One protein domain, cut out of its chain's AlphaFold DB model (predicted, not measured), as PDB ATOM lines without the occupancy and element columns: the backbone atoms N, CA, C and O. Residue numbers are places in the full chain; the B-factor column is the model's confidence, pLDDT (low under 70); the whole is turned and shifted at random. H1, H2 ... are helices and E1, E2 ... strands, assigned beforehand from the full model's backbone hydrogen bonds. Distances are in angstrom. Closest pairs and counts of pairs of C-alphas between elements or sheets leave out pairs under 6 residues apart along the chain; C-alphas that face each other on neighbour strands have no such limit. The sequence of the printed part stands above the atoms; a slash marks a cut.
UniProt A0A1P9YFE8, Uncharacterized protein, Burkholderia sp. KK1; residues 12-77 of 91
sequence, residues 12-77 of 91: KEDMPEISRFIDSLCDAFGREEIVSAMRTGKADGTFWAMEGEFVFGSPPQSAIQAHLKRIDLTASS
ATOM      1  N   LYS A  12     -46.508  23.015  21.770       91.00
ATOM      2  CA  LYS A  12     -47.433  22.976  22.915       91.00
ATOM      3  C   LYS A  12     -46.723  22.910  24.267       91.00
ATOM      4  O   LYS A  12     -47.291  23.354  25.259       91.00
ATOM      5  N   GLU A  13     -45.527  22.329  24.298       93.12
ATOM      6  CA  GLU A  13     -44.719  22.155  25.510       93.12
ATOM      7  C   GLU A  13     -43.725  23.308  25.673       93.12
ATOM      8  O   GLU A  13     -43.599  23.860  26.761       93.12
ATOM      9  N   ASP A  14     -43.077  23.703  24.576       94.38
ATOM     10  CA  ASP A  14     -42.040  24.736  24.549       94.38
ATOM     11  C   ASP A  14     -42.624  26.162  24.537       94.38
ATOM     12  O   ASP A  14     -41.987  27.101  25.005       94.38
ATOM     13  N   MET A  15     -43.826  26.340  23.977       95.38
ATOM     14  CA  MET A  15     -44.507  27.636  23.835       95.38
ATOM     15  C   MET A  15     -45.982  27.538  24.278       95.38
ATOM     16  O   MET A  15     -46.904  27.670  23.454       95.38
ATOM     17  N   PRO A  16     -46.241  27.200  25.556       95.62
ATOM     18  CA  PRO A  16     -47.581  26.902  26.046       95.62
ATOM     19  C   PRO A  16     -48.520  28.113  26.029       95.62
ATOM     20  O   PRO A  16     -49.706  27.939  25.736       95.62
ATOM     21  N   GLU A  17     -48.044  29.328  26.321       95.75
ATOM     22  CA  GLU A  17     -48.900  30.520  26.326       95.75
ATOM     23  C   GLU A  17     -49.320  30.904  24.907       95.75
ATOM     24  O   GLU A  17     -50.506  31.119  24.645       95.75
ATOM     25  N   ILE A  18     -48.375  30.901  23.966       95.69
ATOM     26  CA  ILE A  18     -48.658  31.144  22.551       95.69
ATOM     27  C   ILE A  18     -49.573  30.054  21.987       95.69
ATOM     28  O   ILE A  18     -50.511  30.362  21.252       95.69
ATOM     29  N   SER A  19     -49.352  28.790  22.353       95.69
ATOM     30  CA  SER A  19     -50.213  27.685  21.920       95.69
ATOM     31  C   SER A  19     -51.649  27.850  22.417       95.69
ATOM     32  O   SER A  19     -52.581  27.703  21.628       95.69
ATOM     33  N   ARG A  20     -51.841  28.228  23.689       97.00
ATOM     34  CA  ARG A  20     -53.173  28.526  24.242       97.00
ATOM     35  C   ARG A  20     -53.832  29.702  23.534       97.00
ATOM     36  O   ARG A  20     -55.021  29.641  23.237       97.00
ATOM     37  N   PHE A  21     -53.067  30.750  23.236       96.25
ATOM     38  CA  PHE A  21     -53.579  31.893  22.489       96.25
ATOM     39  C   PHE A  21     -54.057  31.479  21.089       96.25
ATOM     40  O   PHE A  21     -55.178  31.799  20.700       96.25
ATOM     41  N   ILE A  22     -53.270  30.686  20.359       95.19
ATOM     42  CA  ILE A  22     -53.665  30.162  19.044       95.19
ATOM     43  C   ILE A  22     -54.907  29.274  19.144       95.19
ATOM     44  O   ILE A  22     -55.805  29.406  18.313       95.19
ATOM     45  N   ASP A  23     -54.988  28.392  20.143       96.44
ATOM     46  CA  ASP A  23     -56.176  27.561  20.348       96.44
ATOM     47  C   ASP A  23     -57.413  28.436  20.622       96.44
ATOM     48  O   ASP A  23     -58.450  28.215  20.005       96.44
ATOM     49  N   SER A  24     -57.290  29.511  21.409       97.62
ATOM     50  CA  SER A  24     -58.402  30.450  21.626       97.62
ATOM     51  C   SER A  24     -58.821  31.213  20.360       97.62
ATOM     52  O   SER A  24     -60.008  31.457  20.155       97.62
ATOM     53  N   LEU A  25     -57.882  31.531  19.460       96.56
ATOM     54  CA  LEU A  25     -58.212  32.077  18.138       96.56
ATOM     55  C   LEU A  25     -58.926  31.038  17.268       96.56
ATOM     56  O   LEU A  25     -59.891  31.372  16.585       96.56
ATOM     57  N   CYS A  26     -58.476  29.782  17.298       96.94
ATOM     58  CA  CYS A  26     -59.125  28.686  16.579       96.94
ATOM     59  C   CYS A  26     -60.561  28.464  17.064       96.94
ATOM     60  O   CYS A  26     -61.432  28.181  16.246       96.94
ATOM     61  N   ASP A  27     -60.811  28.601  18.364       96.94
ATOM     62  CA  ASP A  27     -62.149  28.459  18.939       96.94
ATOM     63  C   ASP A  27     -63.055  29.646  18.574       96.94
ATOM     64  O   ASP A  27     -64.246  29.460  18.330       96.94
ATOM     65  N   ALA A  28     -62.499  30.859  18.490       97.56
ATOM     66  CA  ALA A  28     -63.254  32.074  18.177       97.56
ATOM     67  C   ALA A  28     -63.565  32.248  16.680       97.56
ATOM     68  O   ALA A  28     -64.651  32.702  16.327       97.56
ATOM     69  N   PHE A  29     -62.611  31.914  15.810       96.19
ATOM     70  CA  PHE A  29     -62.679  32.199  14.370       96.19
ATOM     71  C   PHE A  29     -62.730  30.938  13.503       96.19
ATOM     72  O   PHE A  29     -63.010  31.015  12.318       96.19
ATOM     73  N   GLY A  30     -62.502  29.761  14.083       96.81
ATOM     74  CA  GLY A  30     -62.446  28.502  13.355       96.81
ATOM     75  C   GLY A  30     -61.011  28.028  13.132       96.81
ATOM     76  O   GLY A  30     -60.135  28.741  12.637       96.81
ATOM     77  N   ARG A  31     -60.768  26.764  13.485       95.75
ATOM     78  CA  ARG A  31     -59.436  26.150  13.427       95.75
ATOM     79  C   ARG A  31     -58.842  26.136  12.021       95.75
ATOM     80  O   ARG A  31     -57.651  26.385  11.872       95.75
ATOM     81  N   GLU A  32     -59.639  25.815  11.006       96.62
ATOM     82  CA  GLU A  32     -59.151  25.724   9.625       96.62
ATOM     83  C   GLU A  32     -58.649  27.079   9.116       96.62
ATOM     84  O   GLU A  32     -57.546  27.154   8.573       96.62
ATOM     85  N   GLU A  33     -59.406  28.150   9.372       95.56
ATOM     86  CA  GLU A  33     -59.048  29.507   8.959       95.56
ATOM     87  C   GLU A  33     -57.741  29.959   9.611       95.56
ATOM     88  O   GLU A  33     -56.799  30.351   8.917       95.56
ATOM     89  N   ILE A  34     -57.637  29.825  10.937       97.06
ATOM     90  CA  ILE A  34     -56.450  30.248  11.687       97.06
ATOM     91  C   ILE A  34     -55.219  29.423  11.303       97.06
ATOM     92  O   ILE A  34     -54.156  29.986  11.039       97.06
ATOM     93  N   VAL A  35     -55.342  28.096  11.213       94.38
ATOM     94  CA  VAL A  35     -54.212  27.226  10.850       94.38
ATOM     95  C   VAL A  35     -53.758  27.481   9.411       94.38
ATOM     96  O   VAL A  35     -52.553  27.494   9.143       94.38
ATOM     97  N   SER A  36     -54.694  27.717   8.487       95.12
ATOM     98  CA  SER A  36     -54.379  28.075   7.101       95.12
ATOM     99  C   SER A  36     -53.655  29.421   7.023       95.12
ATOM    100  O   SER A  36     -52.579  29.511   6.424       95.12
ATOM    101  N   ALA A  37     -54.174  30.445   7.708       94.81
ATOM    102  CA  ALA A  37     -53.562  31.769   7.773       94.81
ATOM    103  C   ALA A  37     -52.153  31.717   8.378       94.81
ATOM    104  O   ALA A  37     -51.221  32.284   7.815       94.81
ATOM    105  N   MET A  38     -51.956  30.972   9.468       94.75
ATOM    106  CA  MET A  38     -50.637  30.786  10.078       94.75
ATOM    107  C   MET A  38     -49.659  30.060   9.154       94.75
ATOM    108  O   MET A  38     -48.480  30.409   9.108       94.75
ATOM    109  N   ARG A  39     -50.112  29.033   8.423       93.81
ATOM    110  CA  ARG A  39     -49.260  28.311   7.468       93.81
ATOM    111  C   ARG A  39     -48.804  29.236   6.340       93.81
ATOM    112  O   ARG A  39     -47.615  29.243   6.030       93.81
ATOM    113  N   THR A  40     -49.727  30.003   5.764       94.88
ATOM    114  CA  THR A  40     -49.430  30.994   4.718       94.88
ATOM    115  C   THR A  40     -48.495  32.071   5.251       94.88
ATOM    116  O   THR A  40     -47.416  32.267   4.696       94.88
ATOM    117  N   GLY A  41     -48.836  32.646   6.405       93.56
ATOM    118  CA  GLY A  41     -48.043  33.675   7.063       93.56
ATOM    119  C   GLY A  41     -46.632  33.206   7.433       93.56
ATOM    120  O   GLY A  41     -45.664  33.958   7.435       93.56
ATOM    121  N   LYS A  42     -46.459  31.922   7.744       92.50
ATOM    122  CA  LYS A  42     -45.127  31.369   7.994       92.50
ATOM    123  C   LYS A  42     -44.307  31.287   6.706       92.50
ATOM    124  O   LYS A  42     -43.097  31.498   6.747       92.50
ATOM    125  N   ALA A  43     -44.940  30.923   5.593       90.31
ATOM    126  CA  ALA A  43     -44.273  30.773   4.305       90.31
ATOM    127  C   ALA A  43     -43.860  32.127   3.708       90.31
ATOM    128  O   ALA A  43     -42.776  32.227   3.138       90.31
ATOM    129  N   ASP A  44     -44.692  33.157   3.871       91.56
ATOM    130  CA  ASP A  44     -44.401  34.520   3.410       91.56
ATOM    131  C   ASP A  44     -43.585  35.357   4.422       91.56
ATOM    132  O   ASP A  44     -43.093  36.433   4.086       91.56
ATOM    133  N   GLY A  45     -43.391  34.845   5.643       90.00
ATOM    134  CA  GLY A  45     -42.620  35.489   6.708       90.00
ATOM    135  C   GLY A  45     -43.397  36.524   7.529       90.00
ATOM    136  O   GLY A  45     -42.809  37.176   8.391       90.00
ATOM    137  N   THR A  46     -44.701  36.677   7.304       92.12
ATOM    138  CA  THR A  46     -45.564  37.600   8.056       92.12
ATOM    139  C   THR A  46     -45.986  37.058   9.421       92.12
ATOM    140  O   THR A  46     -46.245  37.842  10.333       92.12
ATOM    141  N   PHE A  47     -45.998  35.733   9.602       94.50
ATOM    142  CA  PHE A  47     -46.301  35.084  10.875       94.50
ATOM    143  C   PHE A  47     -45.037  34.585  11.577       94.50
ATOM    144  O   PHE A  47     -44.269  33.767  11.057       94.50
ATOM    145  N   TRP A  48     -44.870  35.033  12.815       95.44
ATOM    146  CA  TRP A  48     -43.831  34.597  13.736       95.44
ATOM    147  C   TRP A  48     -44.325  34.735  15.177       95.44
ATOM    148  O   TRP A  48     -45.215  35.529  15.469       95.44
ATOM    149  N   ALA A  49     -43.732  33.963  16.082       95.44
ATOM    150  CA  ALA A  49     -44.020  34.029  17.509       95.44
ATOM    151  C   ALA A  49     -42.754  33.746  18.324       95.44
ATOM    152  O   ALA A  49     -41.867  33.021  17.870       95.44
ATOM    153  N   MET A  50     -42.668  34.319  19.523       95.19
ATOM    154  CA  MET A  50     -41.571  34.090  20.466       95.19
ATOM    155  C   MET A  50     -42.123  33.974  21.885       95.19
ATOM    156  O   MET A  50     -42.987  34.760  22.267       95.19
ATOM    157  N   GLU A  51     -41.604  33.023  22.653       93.81
ATOM    158  CA  GLU A  51     -41.975  32.769  24.048       93.81
ATOM    159  C   GLU A  51     -40.749  32.219  24.776       93.81
ATOM    160  O   GLU A  51     -40.132  31.260  24.311       93.81
ATOM    161  N   GLY A  52     -40.336  32.870  25.867       91.00
ATOM    162  CA  GLY A  52     -39.075  32.548  26.537       91.00
ATOM    163  C   GLY A  52     -37.899  32.513  25.552       91.00
ATOM    164  O   GLY A  52     -37.712  33.437  24.758       91.00
ATOM    165  N   GLU A  53     -37.129  31.428  25.576       92.25
ATOM    166  CA  GLU A  53     -36.008  31.189  24.659       92.25
ATOM    167  C   GLU A  53     -36.417  30.649  23.276       92.25
ATOM    168  O   GLU A  53     -35.552  30.435  22.427       92.25
ATOM    169  N   PHE A  54     -37.708  30.431  23.017       94.75
ATOM    170  CA  PHE A  54     -38.187  29.801  21.792       94.75
ATOM    171  C   PHE A  54     -38.672  30.805  20.745       94.75
ATOM    172  O   PHE A  54     -39.270  31.838  21.051       94.75
ATOM    173  N   VAL A  55     -38.434  30.470  19.476       94.94
ATOM    174  CA  VAL A  55     -38.853  31.241  18.304       94.94
ATOM    175  C   VAL A  55     -39.453  30.337  17.231       94.94
ATOM    176  O   VAL A  55     -38.876  29.323  16.831       94.94
ATOM    177  N   PHE A  56     -40.607  30.747  16.713       93.62
ATOM    178  CA  PHE A  56     -41.277  30.129  15.579       93.62
ATOM    179  C   PHE A  56     -41.408  31.124  14.422       93.62
ATOM    180  O   PHE A  56     -41.789  32.276  14.622       93.62
ATOM    181  N   GLY A  57     -41.131  30.668  13.198       92.25
ATOM    182  CA  GLY A  57     -41.122  31.522  12.005       92.25
ATOM    183  C   GLY A  57     -39.816  32.304  11.850       92.25
ATOM    184  O   GLY A  57     -38.767  31.867  12.329       92.25
ATOM    185  N   SER A  58     -39.893  33.441  11.157       93.06
ATOM    186  CA  SER A  58     -38.744  34.294  10.826       93.06
ATOM    187  C   SER A  58     -39.012  35.744  11.248       93.06
ATOM    188  O   SER A  58     -39.302  36.583  10.395       93.06
ATOM    189  N   PRO A  59     -38.967  36.059  12.557       92.69
ATOM    190  CA  PRO A  59     -39.191  37.421  13.027       92.69
ATOM    191  C   PRO A  59     -38.101  38.386  12.530       92.69
ATOM    192  O   PRO A  59     -36.948  37.982  12.350       92.69
ATOM    193  N   PRO A  60     -38.416  39.683  12.364       93.75
ATOM    194  CA  PRO A  60     -37.415  40.688  12.034       93.75
ATOM    195  C   PRO A  60     -36.415  40.874  13.184       93.75
ATOM    196  O   PRO A  60     -36.756  40.742  14.363       93.75
ATOM    197  N   GLN A  61     -35.179  41.265  12.853       92.19
ATOM    198  CA  GLN A  61     -34.092  41.409  13.832       92.19
ATOM    199  C   GLN A  61     -34.432  42.377  14.978       92.19
ATOM    200  O   GLN A  61     -34.020  42.161  16.117       92.19
ATOM    201  N   SER A  62     -35.215  43.422  14.701       93.94
ATOM    202  CA  SER A  62     -35.691  44.371  15.712       93.94
ATOM    203  C   SER A  62     -36.588  43.711  16.764       93.94
ATOM    204  O   SER A  62     -36.448  43.998  17.954       93.94
ATOM    205  N   ALA A  63     -37.466  42.792  16.355       93.12
ATOM    206  CA  ALA A  63     -38.324  42.044  17.269       93.12
ATOM    207  C   ALA A  63     -37.499  41.091  18.145       93.12
ATOM    208  O   ALA A  63     -37.720  41.037  19.354       93.12
ATOM    209  N   ILE A  64     -36.508  40.410  17.557       92.62
ATOM    210  CA  ILE A  64     -35.578  39.530  18.287       92.62
ATOM    211  C   ILE A  64     -34.844  40.315  19.379       92.62
ATOM    212  O   ILE A  64     -34.833  39.904  20.537       92.62
ATOM    213  N   GLN A  65     -34.266  41.471  19.040       92.44
ATOM    214  CA  GLN A  65     -33.543  42.301  20.008       92.44
ATOM    215  C   GLN A  65     -34.453  42.803  21.133       92.44
ATOM    216  O   GLN A  65     -34.068  42.761  22.303       92.44
ATOM    217  N   ALA A  66     -35.665  43.251  20.795       91.44
ATOM    218  CA  ALA A  66     -36.639  43.693  21.786       91.44
ATOM    219  C   ALA A  66     -37.032  42.557  22.742       91.44
ATOM    220  O   ALA A  66     -37.148  42.787  23.944       91.44
ATOM    221  N   HIS A  67     -37.203  41.339  22.225       92.62
ATOM    222  CA  HIS A  67     -37.543  40.161  23.021       92.62
ATOM    223  C   HIS A  67     -36.406  39.743  23.955       92.62
ATOM    224  O   HIS A  67     -36.616  39.632  25.160       92.62
ATOM    225  N   LEU A  68     -35.182  39.625  23.432       89.75
ATOM    226  CA  LEU A  68     -33.999  39.298  24.235       89.75
ATOM    227  C   LEU A  68     -33.770  40.315  25.361       89.75
ATOM    228  O   LEU A  68     -33.462  39.925  26.483       89.75
ATOM    229  N   LYS A  69     -33.995  41.608  25.092       88.81
ATOM    230  CA  LYS A  69     -33.919  42.652  26.121       88.81
ATOM    231  C   LYS A  69     -34.945  42.441  27.239       88.81
ATOM    232  O   LYS A  69     -34.622  42.680  28.398       88.81
ATOM    233  N   ARG A  70     -36.173  42.010  26.919       86.50
ATOM    234  CA  ARG A  70     -37.197  41.725  27.940       86.50
ATOM    235  C   ARG A  70     -36.799  40.545  28.821       86.50
ATOM    236  O   ARG A  70     -36.921  40.664  30.033       86.50
ATOM    237  N   ILE A  71     -36.288  39.465  28.226       85.06
ATOM    238  CA  ILE A  71     -35.853  38.269  28.966       85.06
ATOM    239  C   ILE A  71     -34.702  38.602  29.925       85.06
ATOM    240  O   ILE A  71     -34.699  38.159  31.072       85.06
ATOM    241  N   ASP A  72     -33.737  39.405  29.477       81.94
ATOM    242  CA  ASP A  72     -32.582  39.809  30.290       81.94
ATOM    243  C   ASP A  72     -33.000  40.666  31.502       81.94
ATOM    244  O   ASP A  72     -32.513  40.475  32.620       81.94
ATOM    245  N   LEU A  73     -33.979  41.559  31.307       72.44
ATOM    246  CA  LEU A  73     -34.568  42.370  32.379       72.44
ATOM    247  C   LEU A  73     -35.336  41.523  33.403       72.44
ATOM    248  O   LEU A  73     -35.235  41.780  34.605       72.44
ATOM    249  N   THR A  74     -36.081  40.509  32.954       70.56
ATOM    250  CA  THR A  74     -36.786  39.592  33.861       70.56
ATOM    251  C   THR A  74     -35.809  38.712  34.638       70.56
ATOM    252  O   THR A  74     -35.933  38.615  35.855       70.56
ATOM    253  N   ALA A  75     -34.773  38.175  33.984       64.38
ATOM    254  CA  ALA A  75     -33.762  37.337  34.634       64.38
ATOM    255  C   ALA A  75     -32.936  38.106  35.682       64.38
ATOM    256  O   ALA A  75     -32.579  37.564  36.726       64.38
ATOM    257  N   SER A  76     -32.672  39.393  35.440       62.78
ATOM    258  CA  SER A  76     -31.956  40.254  36.392       62.78
ATOM    259  C   SER A  76     -32.793  40.625  37.627       62.78
ATOM    260  O   SER A  76     -32.233  41.066  38.629       62.78
ATOM    261  N   SER A  77     -34.118  40.445  37.579       58.66
ATOM    262  CA  SER A  77     -35.036  40.819  38.664       58.66
ATOM    263  C   SER A  77     -35.322  39.679  39.656       58.66
ATOM    264  O   SER A  77     -35.819  39.944  40.745       58.66
TER     265      SER A  77
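AT A GLANCE: This is residues 12 to 77 of the 91 residues of an uncharacterized protein of Burkholderia sp. KK1 (UniProt A0A1P9YFE8). Two helices, H1 and H2, meet near their ends at a corner and make a V, and a small hairpin of two strands, E1 and E2, lies across the open mouth of that V, in the middle of the domain. A third helix, H3, runs on the far side of the hairpin from the V, near E1, and its last residues, 72 to 77, stick out free at the other end of the long axis. The printed part has 66 residues, with three named helices and two named strands in the order H1, H2, E1, E2, H3; the one sheet has the order E1 - E2 and is antiparallel. The class is mostly helix, with 45 residues in helices and 8 in strands. The whole is only just loose, close to compact, with a radius of gyration of the C-alphas of 13.4 A, and it is elongated, with spans of 40 by 23 by 17 A.

HOW THE PARTS SIT: H1, residues 16 to 29, and H2, residues 31 to 44, touch, with 8 pairs of C-alphas within 8 A. The closest C-alphas of the two are those of Cys 26 and Ile 34, 5.8 A apart. H1 touches H2 with residues 22 to 26 alone, and H2 touches H1 with residues 31 to 35 alone. The two helices run opposite ways at a steep tilt of 60 degrees. E1, residues 48 to 51, and E2, residues 54 to 57, are antiparallel neighbours and form a hairpin, with 174 degrees between their directions. Across this pair, N 49 and O 56 are within hydrogen-bond range at 3.0 A, and N 56 and O 49 at 2.8 A. The C-alphas of Trp 48 and Gly 57, which face each other, are 4.4 A apart. Between H1 and E1 the closest C-alphas are those of Ile 18 and Glu 51, 7.0 A apart. Between H2 and E2 they are those of Lys 42 and Gly 57, at 5.7 A. Between H2 and E1 they are those of Lys 42 and Trp 48, at 6.7 A. H3, residues 61 to 77, has His 67 as its closest residue to E1, with its C-alpha 7.7 A from that of Met 50. H3 touches no helix, and it is apart from both H1 and H2. H1 is also apart from E2. In H1, H2 and H3 every O i to N i+4 pair is within hydrogen-bond range.

IN THESE COORDINATES: H1 runs from Pro 16 to Phe 29 and is 19.8 A long from first to last C-alpha; C-alpha 16 is at (-47.581, 26.902, 26.046). H2 runs from Arg 31 to Asp 44 over 19.9 A. E1 goes from Trp 48 to Glu 51, with C-alpha 48 at (-43.831, 34.597, 13.736), and E2 goes from Phe 54 to Gly 57. H3, the longest helix with 17 residues, runs from Gln 61 over 24.9 A to Ser 77, whose C-alpha is at (-35.036, 40.819, 38.664).

THE WHOLE: The two C-alphas farthest apart, those of Glu 32 and Ser 76, are 40.8 A from each other, and the C-alphas of Lys 12 and Ser 77 are 26.8 A apart. The printed part has no cut. The links H1 to H2, H2 to E1, E1 to E2 and E2 to H3 are tight, and no link is long. The mean pLDDT of the printed part is 91.6; the model's confidence is low, under 70, at residues 75 to 77, and the mean over H3 is 83.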